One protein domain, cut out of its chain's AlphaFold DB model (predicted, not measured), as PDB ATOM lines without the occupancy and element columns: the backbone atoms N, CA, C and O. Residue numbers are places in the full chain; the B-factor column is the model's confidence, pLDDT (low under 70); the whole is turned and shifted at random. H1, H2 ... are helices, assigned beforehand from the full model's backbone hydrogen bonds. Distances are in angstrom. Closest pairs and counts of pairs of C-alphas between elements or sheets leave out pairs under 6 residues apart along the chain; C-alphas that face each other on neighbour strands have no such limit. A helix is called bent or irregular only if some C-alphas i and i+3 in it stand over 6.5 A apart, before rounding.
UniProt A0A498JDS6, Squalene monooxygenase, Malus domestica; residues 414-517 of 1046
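This is residues 414 to 517 of the 1046 residues of the protein "Squalene monooxygenase" of Malus domestica (UniProt A0A498JDS6). Two long helices, H4 and H3, lie side by side as a hairpin; H1 crosses both, and H2 packs on the part of H3 far from the hairpin's turn. Past that open end, the chain runs on through short H5 and H6 into a tail, residues 511 to 517, that sticks out. The 104 printed residues hold six named helices, H1 to H6 in chain order, and no named strand: all helix. The whole is loose, with a radius of gyration of the C-alphas of 17.4 A, and spans 61 by 27 by 16 A.

H4, residues 472 to 496, is 36.4 A long and only just irregular: C-alphas 488 and 491 are 6.6 A apart. H3, residues 447 to 466, is 29.0 A long. H1, residues 414 to 427, begins at C-alpha 414 (-48.701, 12.952, -30.813) and is 19.9 A long. H2, residues 430 to 440, is 15.4 A long. H5, residues 498 to 502, and H6, residues 508 to 511, span 6.2 A and 5.8 A; C-alpha 511 is at (-31.198, 10.100, -70.531).

H3 is the hub, touching four helices. It touches H4 at a shallow tilt of 14 degrees, opposite ways, a helical hairpin; the closest C-alphas, Val 462 and Gly 478, are 4.7 A apart. H1 touches H3, C-alphas 421 and 461 at 4.7 A, only just about perpendicular at 72 degrees. H2 touches H3, C-alphas 436 and 453 at 6.9 A, at a steep tilt of 46 degrees. H6 touches no helix. Each O i to N i+4 pair is within hydrogen-bond range in H3 and H5, against 9 of 10 in H1, 6 of 7 in H2 and 19 of 21 in H4; H6 is too short for one.

The C-alphas farthest apart, Thr 471 and His 517, are 62.9 A apart. The printed part has no cut and no long link. Confidence is low, pLDDT under 70, at residue 468 and residues 504 to 517.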
ATOM      1  N   ALA A 414     -49.916  13.295 -30.073       92.62
ATOM      2  CA  ALA A 414     -48.701  12.952 -30.813       92.62
ATOM      3  C   ALA A 414     -48.371  13.979 -31.912       92.62
ATOM      4  O   ALA A 414     -47.202  14.195 -32.227       92.62
ATOM      5  N   ARG A 415     -49.390  14.632 -32.489       91.94
ATOM      6  CA  ARG A 415     -49.214  15.716 -33.467       91.94
ATOM      7  C   ARG A 415     -48.940  17.054 -32.790       91.94
ATOM      8  O   ARG A 415     -48.117  17.806 -33.298       91.94
ATOM      9  N   GLN A 416     -49.540  17.320 -31.629       93.56
ATOM     10  CA  GLN A 416     -49.179  18.502 -30.838       93.56
ATOM     11  C   GLN A 416     -47.722  18.435 -30.367       93.56
ATOM     12  O   GLN A 416     -46.981  19.389 -30.579       93.56
ATOM     13  N   GLU A 417     -47.247  17.288 -29.863       95.00
ATOM     14  CA  GLU A 417     -45.826  17.138 -29.520       95.00
ATOM     15  C   GLU A 417     -44.916  17.302 -30.747       95.00
ATOM     16  O   GLU A 417     -43.849  17.892 -30.641       95.00
ATOM     17  N   MET A 418     -45.333  16.856 -31.937       94.62
ATOM     18  CA  MET A 418     -44.583  17.108 -33.176       94.62
ATOM     19  C   MET A 418     -44.511  18.597 -33.535       94.62
ATOM     20  O   MET A 418     -43.472  19.068 -33.995       94.62
ATOM     21  N   ARG A 419     -45.594  19.340 -33.302       95.31
ATOM     22  CA  ARG A 419     -45.681  20.792 -33.494       95.31
ATOM     23  C   ARG A 419     -44.854  21.563 -32.466       95.31
ATOM     24  O   ARG A 419     -44.332  22.624 -32.788       95.31
ATOM     25  N   GLU A 420     -44.735  21.070 -31.232       94.94
ATOM     26  CA  GLU A 420     -43.794  21.604 -30.232       94.94
ATOM     27  C   GLU A 420     -42.344  21.281 -30.609       94.94
ATOM     28  O   GLU A 420     -41.510  22.176 -30.724       94.94
ATOM     29  N   ALA A 421     -42.057  20.012 -30.904       94.94
ATOM     30  CA  ALA A 421     -40.740  19.550 -31.314       94.94
ATOM     31  C   ALA A 421     -40.226  20.280 -32.559       94.94
ATOM     32  O   ALA A 421     -39.032  20.537 -32.646       94.94
ATOM     33  N   CYS A 422     -41.099  20.635 -33.508       95.62
ATOM     34  CA  CYS A 422     -40.718  21.390 -34.699       95.62
ATOM     35  C   CYS A 422     -40.275  22.822 -34.369       95.62
ATOM     36  O   CYS A 422     -39.246  23.251 -34.886       95.62
ATOM     37  N   PHE A 423     -40.997  23.528 -33.490       96.06
ATOM     38  CA  PHE A 423     -40.606  24.865 -33.037       96.06
ATOM     39  C   PHE A 423     -39.259  24.816 -32.303       96.06
ATOM     40  O   PHE A 423     -38.298  25.430 -32.759       96.06
ATOM     41  N   ASP A 424     -39.140  23.993 -31.258       93.56
ATOM     42  CA  ASP A 424     -37.911  23.927 -30.455       93.56
ATOM     43  C   ASP A 424     -36.704  23.411 -31.255       93.56
ATOM     44  O   ASP A 424     -35.600  23.920 -31.087       93.56
ATOM     45  N   TYR A 425     -36.894  22.461 -32.180       92.44
ATOM     46  CA  TYR A 425     -35.826  21.995 -33.077       92.44
ATOM     47  C   TYR A 425     -35.296  23.123 -33.968       92.44
ATOM     48  O   TYR A 425     -34.086  23.239 -34.159       92.44
ATOM     49  N   LEU A 426     -36.187  23.959 -34.512       92.56
ATOM     50  CA  LEU A 426     -35.806  25.116 -35.322       92.56
ATOM     51  C   LEU A 426     -35.170  26.224 -34.465       92.56
ATOM     52  O   LEU A 426     -34.304  26.938 -34.970       92.56
ATOM     53  N   SER A 427     -35.515  26.315 -33.176       92.94
ATOM     54  CA  SER A 427     -34.894  27.220 -32.197       92.94
ATOM     55  C   SER A 427     -33.471  26.836 -31.774       92.94
ATOM     56  O   SER A 427     -32.761  27.684 -31.243       92.94
ATOM     57  N   LEU A 428     -33.005  25.606 -32.032       86.62
ATOM     58  CA  LEU A 428     -31.638  25.177 -31.679       86.62
ATOM     59  C   LEU A 428     -30.521  25.849 -32.501       86.62
ATOM     60  O   LEU A 428     -29.345  25.679 -32.173       86.62
ATOM     61  N   GLY A 429     -30.845  26.572 -33.575       80.06
ATOM     62  CA  GLY A 429     -29.842  27.199 -34.437       80.06
ATOM     63  C   GLY A 429     -29.058  26.201 -35.300       80.06
ATOM     64  O   GLY A 429     -29.396  25.021 -35.433       80.06
ATOM     65  N   GLY A 430     -27.966  26.678 -35.903       80.31
ATOM     66  CA  GLY A 430     -27.015  25.838 -36.640       80.31
ATOM     67  C   GLY A 430     -27.669  25.027 -37.764       80.31
ATOM     68  O   GLY A 430     -28.489  25.542 -38.519       80.31
ATOM     69  N   ILE A 431     -27.325  23.740 -37.894       74.75
ATOM     70  CA  ILE A 431     -27.891  22.874 -38.948       74.75
ATOM     71  C   ILE A 431     -29.399  22.623 -38.777       74.75
ATOM     72  O   ILE A 431     -30.091  22.344 -39.755       74.75
ATOM     73  N   CYS A 432     -29.904  22.743 -37.547       77.31
ATOM     74  CA  CYS A 432     -31.298  22.519 -37.176       77.31
ATOM     75  C   CYS A 432     -32.209  23.566 -37.828       77.31
ATOM     76  O   CYS A 432     -33.288  23.226 -38.300       77.31
ATOM     77  N   SER A 433     -31.722  24.806 -37.938       82.75
ATOM     78  CA  SER A 433     -32.374  25.919 -38.639       82.75
ATOM     79  C   SER A 433     -31.915  26.009 -40.101       82.75
ATOM     80  O   SER A 433     -32.740  25.988 -41.016       82.75
ATOM     81  N   ASN A 434     -30.595  26.036 -40.341       80.69
ATOM     82  CA  ASN A 434     -29.993  26.300 -41.655       80.69
ATOM     83  C   ASN A 434     -30.311  25.208 -42.688       80.69
ATOM     84  O   ASN A 434     -30.430  25.498 -43.878       80.69
ATOM     85  N   GLY A 435     -30.478  23.956 -42.253       82.69
ATOM     86  CA  GLY A 435     -30.910  22.853 -43.110       82.69
ATOM     87  C   GLY A 435     -32.330  23.074 -43.646       82.69
ATOM     88  O   GLY A 435     -32.480  23.327 -44.846       82.69
ATOM     89  N   PRO A 436     -33.372  23.056 -42.791       88.00
ATOM     90  CA  PRO A 436     -34.759  23.297 -43.189       88.00
ATOM     91  C   PRO A 436     -34.982  24.619 -43.930       88.00
ATOM     92  O   PRO A 436     -35.674  24.635 -44.949       88.00
ATOM     93  N   ILE A 437     -34.355  25.715 -43.494       91.75
ATOM     94  CA  ILE A 437     -34.529  27.024 -44.136       91.75
ATOM     95  C   ILE A 437     -33.857  27.087 -45.529       91.75
ATOM     96  O   ILE A 437     -34.351  27.782 -46.420       91.75
ATOM     97  N   SER A 438     -32.803  26.295 -45.791       90.69
ATOM     98  CA  SER A 438     -32.211  26.144 -47.139       90.69
ATOM     99  C   SER A 438     -33.096  25.358 -48.120       90.69
ATOM    100  O   SER A 438     -33.014  25.567 -49.335       90.69
ATOM    101  N   LEU A 439     -33.963  24.481 -47.595       92.12
ATOM    102  CA  LEU A 439     -34.994  23.779 -48.365       92.12
ATOM    103  C   LEU A 439     -36.184  24.711 -48.638       92.12
ATOM    104  O   LEU A 439     -36.654  24.773 -49.772       92.12
ATOM    105  N   LEU A 440     -36.631  25.460 -47.619       93.38
ATOM    106  CA  LEU A 440     -37.741  26.418 -47.714       93.38
ATOM    107  C   LEU A 440     -37.462  27.525 -48.736       93.38
ATOM    108  O   LEU A 440     -38.285  27.793 -49.608       93.38
ATOM    109  N   SER A 441     -36.267  28.111 -48.663       93.00
ATOM    110  CA  SER A 441     -35.802  29.157 -49.579       93.00
ATOM    111  C   SER A 441     -35.577  28.684 -51.018       93.00
ATOM    112  O   SER A 441     -35.326  29.508 -51.896       93.00
ATOM    113  N   GLY A 442     -35.617  27.374 -51.287       91.31
ATOM    114  CA  GLY A 442     -35.306  26.813 -52.602       91.31
ATOM    115  C   GLY A 442     -33.842  26.977 -53.031       91.31
ATOM    116  O   GLY A 442     -33.538  26.741 -54.196       91.31
ATOM    117  N   LEU A 443     -32.933  27.361 -52.123       87.00
ATOM    118  CA  LEU A 443     -31.502  27.521 -52.417       87.00
ATOM    119  C   LEU A 443     -30.787  26.173 -52.584       87.00
ATOM    120  O   LEU A 443     -29.904  26.039 -53.431       87.00
ATOM    121  N   LYS A 444     -31.143  25.171 -51.768       84.31
ATOM    122  CA  LYS A 444     -30.523  23.830 -51.778       84.31
ATOM    123  C   LYS A 444     -31.579  22.714 -51.723       84.31
ATOM    124  O   LYS A 444     -31.569  21.910 -50.790       84.31
ATOM    125  N   PRO A 445     -32.514  22.641 -52.692       83.44
ATOM    126  CA  PRO A 445     -33.594  21.665 -52.661       83.44
ATOM    127  C   PRO A 445     -33.044  20.240 -52.804       83.44
ATOM    128  O   PRO A 445     -32.469  19.872 -53.828       83.44
ATOM    129  N   CYS A 446     -33.220  19.424 -51.765       83.44
ATOM    130  CA  CYS A 446     -32.781  18.035 -51.749       83.44
ATOM    131  C   CYS A 446     -33.805  17.150 -51.015       83.44
ATOM    132  O   CYS A 446     -33.927  17.253 -49.788       83.44
ATOM    133  N   PRO A 447     -34.485  16.221 -51.718       85.44
ATOM    134  CA  PRO A 447     -35.495  15.345 -51.121       85.44
ATOM    135  C   PRO A 447     -34.986  14.490 -49.952       85.44
ATOM    136  O   PRO A 447     -35.718  14.239 -48.998       85.44
ATOM    137  N   ILE A 448     -33.718  14.064 -50.000       81.06
ATOM    138  CA  ILE A 448     -33.089  13.256 -48.943       81.06
ATOM    139  C   ILE A 448     -32.865  14.097 -47.682       81.06
ATOM    140  O   ILE A 448     -33.196  13.652 -46.586       81.06
ATOM    141  N   ILE A 449     -32.347  15.322 -47.822       78.00
ATOM    142  CA  ILE A 449     -32.110  16.226 -46.684       78.00
ATOM    143  C   ILE A 449     -33.445  16.611 -46.029       78.00
ATOM    144  O   ILE A 449     -33.546  16.600 -44.804       78.00
ATOM    145  N   LEU A 450     -34.494  16.839 -46.829       88.94
ATOM    146  CA  LEU A 450     -35.856  17.043 -46.328       88.94
ATOM    147  C   LEU A 450     -36.359  15.855 -45.501       88.94
ATOM    148  O   LEU A 450     -36.830  16.047 -44.381       88.94
ATOM    149  N   PHE A 451     -36.238  14.633 -46.030       87.25
ATOM    150  CA  PHE A 451     -36.660  13.419 -45.330       87.25
ATOM    151  C   PHE A 451     -35.926  13.257 -43.989       87.25
ATOM    152  O   PHE A 451     -36.548  12.971 -42.966       87.25
ATOM    153  N   LEU A 452     -34.609  13.494 -43.983       83.88
ATOM    154  CA  LEU A 452     -33.778  13.390 -42.786       83.88
ATOM    155  C   LEU A 452     -34.144  14.437 -41.726       83.88
ATOM    156  O   LEU A 452     -34.306  14.062 -40.567       83.88
ATOM    157  N   HIS A 453     -34.336  15.711 -42.091       86.62
ATOM    158  CA  HIS A 453     -34.765  16.735 -41.127       86.62
ATOM    159  C   HIS A 453     -36.176  16.480 -40.590       86.62
ATOM    160  O   HIS A 453     -36.404  16.649 -39.395       86.62
ATOM    161  N   PHE A 454     -37.109  16.022 -41.431       91.06
ATOM    162  CA  PHE A 454     -38.472  15.717 -40.993       91.06
ATOM    163  C   PHE A 454     -38.497  14.619 -39.914       91.06
ATOM    164  O   PHE A 454     -39.137  14.778 -38.873       91.06
ATOM    165  N   PHE A 455     -37.737  13.533 -40.101       88.25
ATOM    166  CA  PHE A 455     -37.600  12.509 -39.061       88.25
ATOM    167  C   PHE A 455     -36.718  12.953 -37.884       88.25
ATOM    168  O   PHE A 455     -36.985  12.534 -36.760       88.25
ATOM    169  N   ALA A 456     -35.728  13.830 -38.083       79.81
ATOM    170  CA  ALA A 456     -34.947  14.402 -36.982       79.81
ATOM    171  C   ALA A 456     -35.825  15.228 -36.023       79.81
ATOM    172  O   ALA A 456     -35.694  15.064 -34.813       79.81
ATOM    173  N   VAL A 457     -36.770  16.027 -36.538       89.50
ATOM    174  CA  VAL A 457     -37.797  16.712 -35.726       89.50
ATOM    175  C   VAL A 457     -38.641  15.701 -34.945       89.50
ATOM    176  O   VAL A 457     -38.835  15.853 -33.741       89.50
ATOM    177  N   ALA A 458     -39.107  14.635 -35.604       88.50
ATOM    178  CA  ALA A 458     -39.925  13.620 -34.945       88.50
ATOM    179  C   ALA A 458     -39.170  12.927 -33.791       88.50
ATOM    180  O   ALA A 458     -39.705  12.726 -32.704       88.50
ATOM    181  N   ILE A 459     -37.893  12.612 -33.999       85.12
ATOM    182  CA  ILE A 459     -37.040  11.932 -33.016       85.12
ATOM    183  C   ILE A 459     -36.577  12.872 -31.902       85.12
ATOM    184  O   ILE A 459     -36.469  12.444 -30.754       85.12
ATOM    185  N   TYR A 460     -36.396  14.158 -32.200       82.75
ATOM    186  CA  TYR A 460     -36.235  15.195 -31.187       82.75
ATOM    187  C   TYR A 460     -37.475  15.280 -30.278       82.75
ATOM    188  O   TYR A 460     -37.334  15.303 -29.056       82.75
ATOM    189  N   GLY A 461     -38.685  15.182 -30.845       87.69
ATOM    190  CA  GLY A 461     -39.939  15.031 -30.094       87.69
ATOM    191  C   GLY A 461     -39.979  13.785 -29.204       87.69
ATOM    192  O   GLY A 461     -40.348  13.868 -28.034       87.69
ATOM    193  N   VAL A 462     -39.517  12.629 -29.694       84.62
ATOM    194  CA  VAL A 462     -39.361  11.435 -28.838       84.62
ATOM    195  C   VAL A 462     -38.381  11.707 -27.691       84.62
ATOM    196  O   VAL A 462     -38.686  11.375 -26.548       84.62
ATOM    197  N   GLY A 463     -37.240  12.347 -27.965       78.56
ATOM    198  CA  GLY A 463     -36.249  12.723 -26.952       78.56
ATOM    199  C   GLY A 463     -36.825  13.615 -25.848       78.56
ATOM    200  O   GLY A 463     -36.653  13.307 -24.669       78.56
ATOM    201  N   ARG A 464     -37.586  14.652 -26.225       87.94
ATOM    202  CA  ARG A 464     -38.329  15.530 -25.304       87.94
ATOM    203  C   ARG A 464     -39.258  14.736 -24.382       87.94
ATOM    204  O   ARG A 464     -39.212  14.906 -23.167       87.94
ATOM    205  N   LEU A 465     -40.037  13.803 -24.937       85.88
ATOM    206  CA  LEU A 465     -40.934  12.945 -24.153       85.88
ATOM    207  C   LEU A 465     -40.193  12.012 -23.179       85.88
ATOM    208  O   LEU A 465     -40.746  11.671 -22.128       85.88
ATOM    209  N   MET A 466     -38.970  11.575 -23.505       82.56
ATOM    210  CA  MET A 466     -38.193  10.668 -22.648       82.56
ATOM    211  C   MET A 466     -37.556  11.375 -21.440       82.56
ATOM    212  O   MET A 466     -37.173  10.698 -20.490       82.56
ATOM    213  N   PHE A 467     -37.452  12.708 -21.447       76.50
ATOM    214  CA  PHE A 467     -36.791  13.483 -20.393       76.50
ATOM    215  C   PHE A 467     -37.788  14.026 -19.342       76.50
ATOM    216  O   PHE A 467     -38.870  14.492 -19.710       76.50
ATOM    217  N   PRO A 468     -37.483  14.008 -18.028       65.94
ATOM    218  CA  PRO A 468     -36.284  13.444 -17.399       65.94
ATOM    219  C   PRO A 468     -36.310  11.911 -17.277       65.94
ATOM    220  O   PRO A 468     -35.248  11.307 -17.178       65.94
ATOM    221  N   PHE A 469     -37.494  11.281 -17.313       73.38
ATOM    222  CA  PHE A 469     -37.640   9.826 -17.210       73.38
ATOM    223  C   PHE A 469     -38.637   9.245 -18.236       73.38
ATOM    224  O   PHE A 469     -39.735   9.792 -18.412       73.38
ATOM    225  N   PRO A 470     -38.311   8.101 -18.873       82.81
ATOM    226  CA  PRO A 470     -39.182   7.435 -19.835       82.81
ATOM    227  C   PRO A 470     -40.258   6.603 -19.119       82.81
ATOM    228  O   PRO A 470     -40.005   5.495 -18.653       82.81
ATOM    229  N   THR A 471     -41.489   7.116 -19.042       86.94
ATOM    230  CA  THR A 471     -42.641   6.337 -18.543       86.94
ATOM    231  C   THR A 471     -43.340   5.585 -19.684       86.94
ATOM    232  O   THR A 471     -43.305   6.063 -20.821       86.94
ATOM    233  N   PRO A 472     -44.059   4.471 -19.431       88.69
ATOM    234  CA  PRO A 472     -44.760   3.728 -20.486       88.69
ATOM    235  C   PRO A 472     -45.717   4.593 -21.324       88.69
ATOM    236  O   PRO A 472     -45.740   4.485 -22.548       88.69
ATOM    237  N   LYS A 473     -46.436   5.535 -20.690       89.19
ATOM    238  CA  LYS A 473     -47.308   6.508 -21.377       89.19
ATOM    239  C   LYS A 473     -46.521   7.428 -22.322       89.19
ATOM    240  O   LYS A 473     -46.976   7.690 -23.433       89.19
ATOM    241  N   ARG A 474     -45.341   7.900 -21.901       88.06
ATOM    242  CA  ARG A 474     -44.445   8.743 -22.714       88.06
ATOM    243  C   ARG A 474     -43.795   7.950 -23.850       88.06
ATOM    244  O   ARG A 474     -43.738   8.448 -24.968       88.06
ATOM    245  N   MET A 475     -43.371   6.710 -23.597       83.56
ATOM    246  CA  MET A 475     -42.826   5.802 -24.619       83.56
ATOM    247  C   MET A 475     -43.865   5.485 -25.696       83.56
ATOM    248  O   MET A 475     -43.569   5.582 -26.886       83.56
ATOM    249  N   TRP A 476     -45.103   5.187 -25.290       87.50
ATOM    250  CA  TRP A 476     -46.223   4.994 -26.208       87.50
ATOM    251  C   TRP A 476     -46.526   6.252 -27.030       87.50
ATOM    252  O   TRP A 476     -46.699   6.169 -28.245       87.50
ATOM    253  N   LEU A 477     -46.529   7.432 -26.398       89.94
ATOM    254  CA  LEU A 477     -46.714   8.699 -27.106       89.94
ATOM    255  C   LEU A 477     -45.582   8.964 -28.116       89.94
ATOM    256  O   LEU A 477     -45.866   9.373 -29.238       89.94
ATOM    257  N   GLY A 478     -44.330   8.648 -27.770       86.94
ATOM    258  CA  GLY A 478     -43.189   8.724 -28.685       86.94
ATOM    259  C   GLY A 478     -43.309   7.767 -29.877       86.94
ATOM    260  O   GLY A 478     -43.085   8.169 -31.017       86.94
ATOM    261  N   ALA A 479     -43.749   6.524 -29.654       85.50
ATOM    262  CA  ALA A 479     -44.035   5.586 -30.742       85.50
ATOM    263  C   ALA A 479     -45.158   6.105 -31.662       85.50
ATOM    264  O   ALA A 479     -45.017   6.096 -32.887       85.50
ATOM    265  N   ARG A 480     -46.243   6.643 -31.082       93.31
ATOM    266  CA  ARG A 480     -47.330   7.292 -31.834       93.31
ATOM    267  C   ARG A 480     -46.861   8.525 -32.608       93.31
ATOM    268  O   ARG A 480     -47.351   8.744 -33.709       93.31
ATOM    269  N   LEU A 481     -45.896   9.286 -32.094       90.38
ATOM    270  CA  LEU A 481     -45.298  10.434 -32.784       90.38
ATOM    271  C   LEU A 481     -44.583   9.988 -34.072       90.38
ATOM    272  O   LEU A 481     -44.855  10.540 -35.137       90.38
ATOM    273  N   ILE A 482     -43.759   8.934 -34.021       86.50
ATOM    274  CA  ILE A 482     -43.093   8.368 -35.213       86.50
ATOM    275  C   ILE A 482     -44.106   7.790 -36.222       86.50
ATOM    276  O   ILE A 482     -43.940   7.958 -37.436       86.50
ATOM    277  N   LEU A 483     -45.182   7.154 -35.746       86.75
ATOM    278  CA  LEU A 483     -46.276   6.679 -36.604       86.75
ATOM    279  C   LEU A 483     -47.019   7.847 -37.276       86.75
ATOM    280  O   LEU A 483     -47.230   7.815 -38.489       86.75
ATOM    281  N   SER A 484     -47.341   8.910 -36.534       88.38
ATOM    282  CA  SER A 484     -47.944  10.133 -37.080       88.38
ATOM    283  C   SER A 484     -47.016  10.844 -38.073       88.38
ATOM    284  O   SER A 484     -47.497  11.324 -39.098       88.38
ATOM    285  N   ALA A 485     -45.695  10.837 -37.851       88.31
ATOM    286  CA  ALA A 485     -44.710  11.394 -38.786       88.31
ATOM    287  C   ALA A 485     -44.757  10.642 -40.120       88.31
ATOM    288  O   ALA A 485     -44.919  11.232 -41.189       88.31
ATOM    289  N   SER A 486     -44.709   9.313 -40.029       88.62
ATOM    290  CA  SER A 486     -44.812   8.399 -41.164       88.62
ATOM    291  C   SER A 486     -46.124   8.612 -41.937       88.62
ATOM    292  O   SER A 486     -46.107   8.740 -43.162       88.62
ATOM    293  N   GLY A 487     -47.249   8.736 -41.224       88.00
ATOM    294  CA  GLY A 487     -48.571   9.004 -41.801       88.00
ATOM    295  C   GLY A 487     -48.725  10.384 -42.454       88.00
ATOM    296  O   GLY A 487     -49.578  10.545 -43.326       88.00
ATOM    297  N   ILE A 488     -47.902  11.373 -42.091       90.44
ATOM    298  CA  ILE A 488     -47.848  12.675 -42.771       90.44
ATOM    299  C   ILE A 488     -47.009  12.579 -44.051       90.44
ATOM    300  O   ILE A 488     -47.474  12.996 -45.112       90.44
ATOM    301  N   ILE A 489     -45.790  12.038 -43.962       89.75
ATOM    302  CA  ILE A 489     -44.776  12.186 -45.015       89.75
ATOM    303  C   ILE A 489     -44.897  11.155 -46.147       89.75
ATOM    304  O   ILE A 489     -44.765  11.516 -47.317       89.75
ATOM    305  N   PHE A 490     -45.194   9.883 -45.846       89.88
ATOM    306  CA  PHE A 490     -45.215   8.830 -46.872       89.88
ATOM    307  C   PHE A 490     -46.316   9.001 -47.931       89.88
ATOM    308  O   PHE A 490     -46.012   8.771 -49.103       89.88
ATOM    309  N   PRO A 491     -47.553   9.443 -47.609       88.44
ATOM    310  CA  PRO A 491     -48.556   9.731 -48.635       88.44
ATOM    311  C   PRO A 491     -48.113  10.830 -49.609       88.44
ATOM    312  O   PRO A 491     -48.345  10.712 -50.810       88.44
ATOM    313  N   ILE A 492     -47.419  11.861 -49.112       88.75
ATOM    314  CA  ILE A 492     -46.931  12.979 -49.932       88.75
ATOM    315  C   ILE A 492     -45.786  12.511 -50.843       88.75
ATOM    316  O   ILE A 492     -45.816  12.748 -52.048       88.75
ATOM    317  N   ILE A 493     -44.832  11.745 -50.304       87.62
ATOM    318  CA  ILE A 493     -43.754  11.112 -51.083       87.62
ATOM    319  C   ILE A 493     -44.316  10.154 -52.150       87.62
ATOM    320  O   ILE A 493     -43.813  10.109 -53.274       87.62
ATOM    321  N   LYS A 494     -45.370   9.388 -51.829       87.25
ATOM    322  CA  LYS A 494     -46.048   8.508 -52.795       87.25
ATOM    323  C   LYS A 494     -46.654   9.323 -53.940       87.25
ATOM    324  O   LYS A 494     -46.475   8.937 -55.092       87.25
ATOM    325  N   ALA A 495     -47.314  10.440 -53.632       85.94
ATOM    326  CA  ALA A 495     -47.901  11.339 -54.623       85.94
ATOM    327  C   ALA A 495     -46.849  12.049 -55.501       85.94
ATOM    328  O   ALA A 495     -47.091  12.282 -56.682       85.94
ATOM    329  N   GLU A 496     -45.659  12.341 -54.967       87.56
ATOM    330  CA  GLU A 496     -44.540  12.878 -55.754       87.56
ATOM    331  C   GLU A 496     -43.768  11.817 -56.562       87.56
ATOM    332  O   GLU A 496     -43.031  12.171 -57.485       87.56
ATOM    333  N   GLY A 497     -43.969  10.527 -56.284       85.38
ATOM    334  CA  GLY A 497     -43.304   9.419 -56.968       85.38
ATOM    335  C   GLY A 497     -41.939   9.095 -56.360       85.38
ATOM    336  O   GLY A 497     -40.929   9.720 -56.679       85.38
ATOM    337  N   VAL A 498     -41.898   8.057 -55.514       80.50
ATOM    338  CA  VAL A 498     -40.716   7.623 -54.737       80.50
ATOM    339  C   VAL A 498     -39.442   7.525 -55.590       80.50
ATOM    340  O   VAL A 498     -38.387   8.032 -55.208       80.50
ATOM    341  N   ARG A 499     -39.529   6.874 -56.759       76.19
ATOM    342  CA  ARG A 499     -38.373   6.626 -57.635       76.19
ATOM    343  C   ARG A 499     -37.881   7.913 -58.292       76.19
ATOM    344  O   ARG A 499     -36.679   8.137 -58.343       76.19
ATOM    345  N   GLN A 500     -38.791   8.763 -58.748       79.31
ATOM    346  CA  GLN A 500     -38.485  10.041 -59.388       79.31
ATOM    347  C   GLN A 500     -37.916  11.059 -58.385       79.31
ATOM    348  O   GLN A 500     -37.021  11.824 -58.726       79.31
ATOM    349  N   MET A 501     -38.408  11.036 -57.143       81.00
ATOM    350  CA  MET A 501     -37.978  11.908 -56.047       81.00
ATOM    351  C   MET A 501     -36.566  11.573 -55.543       81.00
ATOM    352  O   MET A 501     -35.732  12.467 -55.420       81.00
ATOM    353  N   PHE A 502     -36.272  10.297 -55.265       77.06
ATOM    354  CA  PHE A 502     -34.993   9.891 -54.662       77.06
ATOM    355  C   PHE A 502     -33.953   9.364 -55.658       77.06
ATOM    356  O   PHE A 502     -32.755   9.435 -55.388       77.06
ATOM    357  N   PHE A 503     -34.385   8.845 -56.811       76.69
ATOM    358  CA  PHE A 503     -33.529   8.161 -57.786       76.69
ATOM    359  C   PHE A 503     -33.832   8.580 -59.246       76.69
ATOM    360  O   PHE A 503     -33.997   7.702 -60.102       76.69
ATOM    361  N   PRO A 504     -33.893   9.890 -59.578       67.56
ATOM    362  CA  PRO A 504     -34.270  10.365 -60.918       67.56
ATOM    363  C   PRO A 504     -33.370   9.805 -62.029       67.56
ATOM    364  O   PRO A 504     -33.856   9.461 -63.100       67.56
ATOM    365  N   THR A 505     -32.083   9.586 -61.739       68.56
ATOM    366  CA  THR A 505     -31.093   8.956 -62.635       68.56
ATOM    367  C   THR A 505     -31.383   7.490 -62.980       68.56
ATOM    368  O   THR A 505     -30.644   6.886 -63.753       68.56
ATOM    369  N   THR A 506     -32.429   6.880 -62.416       69.25
ATOM    370  CA  THR A 506     -32.881   5.525 -62.778       69.25
ATOM    371  C   THR A 506     -34.038   5.528 -63.778       69.25
ATOM    372  O   THR A 506     -34.485   4.454 -64.181       69.25
ATOM    373  N   MET A 507     -34.562   6.697 -64.155       69.94
ATOM    374  CA  MET A 507     -35.662   6.831 -65.112       69.94
ATOM    375  C   MET A 507     -35.110   6.903 -66.546       69.94
ATOM    376  O   MET A 507     -34.209   7.705 -66.781       69.94
ATOM    377  N   PRO A 508     -35.645   6.151 -67.528       69.38
ATOM    378  CA  PRO A 508     -35.184   6.234 -68.920       69.38
ATOM    379  C   PRO A 508     -35.263   7.654 -69.505       69.38
ATOM    380  O   PRO A 508     -34.317   8.104 -70.146       69.38
ATOM    381  N   ALA A 509     -36.334   8.393 -69.190       67.69
ATOM    382  CA  ALA A 509     -36.523   9.790 -69.585       67.69
ATOM    383  C   ALA A 509     -35.420  10.745 -69.083       67.69
ATOM    384  O   ALA A 509     -35.221  11.801 -69.666       67.69
ATOM    385  N   TYR A 510     -34.646  10.378 -68.053       67.88
ATOM    386  CA  TYR A 510     -33.497  11.175 -67.604       67.88
ATOM    387  C   TYR A 510     -32.373  11.243 -68.657       67.88
ATOM    388  O   TYR A 510     -31.617  12.209 -68.684       67.88
ATOM    389  N   TYR A 511     -32.263  10.230 -69.527       69.00
ATOM    390  CA  TYR A 511     -31.198  10.100 -70.531       69.00
ATOM    391  C   TYR A 511     -31.677  10.297 -71.976       69.00
ATOM    392  O   TYR A 511     -30.886  10.122 -72.900       69.00
ATOM    393  N   LYS A 512     -32.952  10.655 -72.190       65.31
ATOM    394  CA  LYS A 512     -33.477  10.991 -73.527       65.31
ATOM    395  C   LYS A 512     -32.874  12.285 -74.091       65.31
ATOM    396  O   LYS A 512     -32.842  12.472 -75.301       65.31
ATOM    397  N   VAL A 513     -32.355  13.148 -73.219       56.47
ATOM    398  CA  VAL A 513     -31.683  14.403 -73.570       56.47
ATOM    399  C   VAL A 513     -30.248  14.120 -74.053       56.47
ATOM    400  O   VAL A 513     -29.443  13.600 -73.272       56.47
ATOM    401  N   PRO A 514     -29.864  14.492 -75.290       42.84
ATOM    402  CA  PRO A 514     -28.461  14.525 -75.694       42.84
ATOM    403  C   PRO A 514     -27.704  15.542 -74.827       42.84
ATOM    404  O   PRO A 514     -28.227  16.634 -74.595       42.84
ATOM    405  N   PRO A 515     -26.474  15.257 -74.356       36.09
ATOM    406  CA  PRO A 515     -25.728  16.209 -73.541       36.09
ATOM    407  C   PRO A 515     -25.560  17.536 -74.292       36.09
ATOM    408  O   PRO A 515     -25.037  17.574 -75.410       36.09
ATOM    409  N   VAL A 516     -26.024  18.622 -73.671       32.44
ATOM    410  CA  VAL A 516     -25.983  19.965 -74.255       32.44
ATOM    411  C   VAL A 516     -24.528  20.308 -74.593       32.44
ATOM    412  O   VAL A 516     -23.669  20.314 -73.717       32.44
ATOM    413  N   HIS A 517     -24.293  20.584 -75.883       26.52
ATOM    414  CA  HIS A 517     -22.997  20.737 -76.570       26.52
ATOM    415  C   HIS A 517     -22.224  19.440 -76.909       26.52
ATOM    416  O   HIS A 517     -21.283  19.050 -76.225       26.52
TER     417      HIS A 517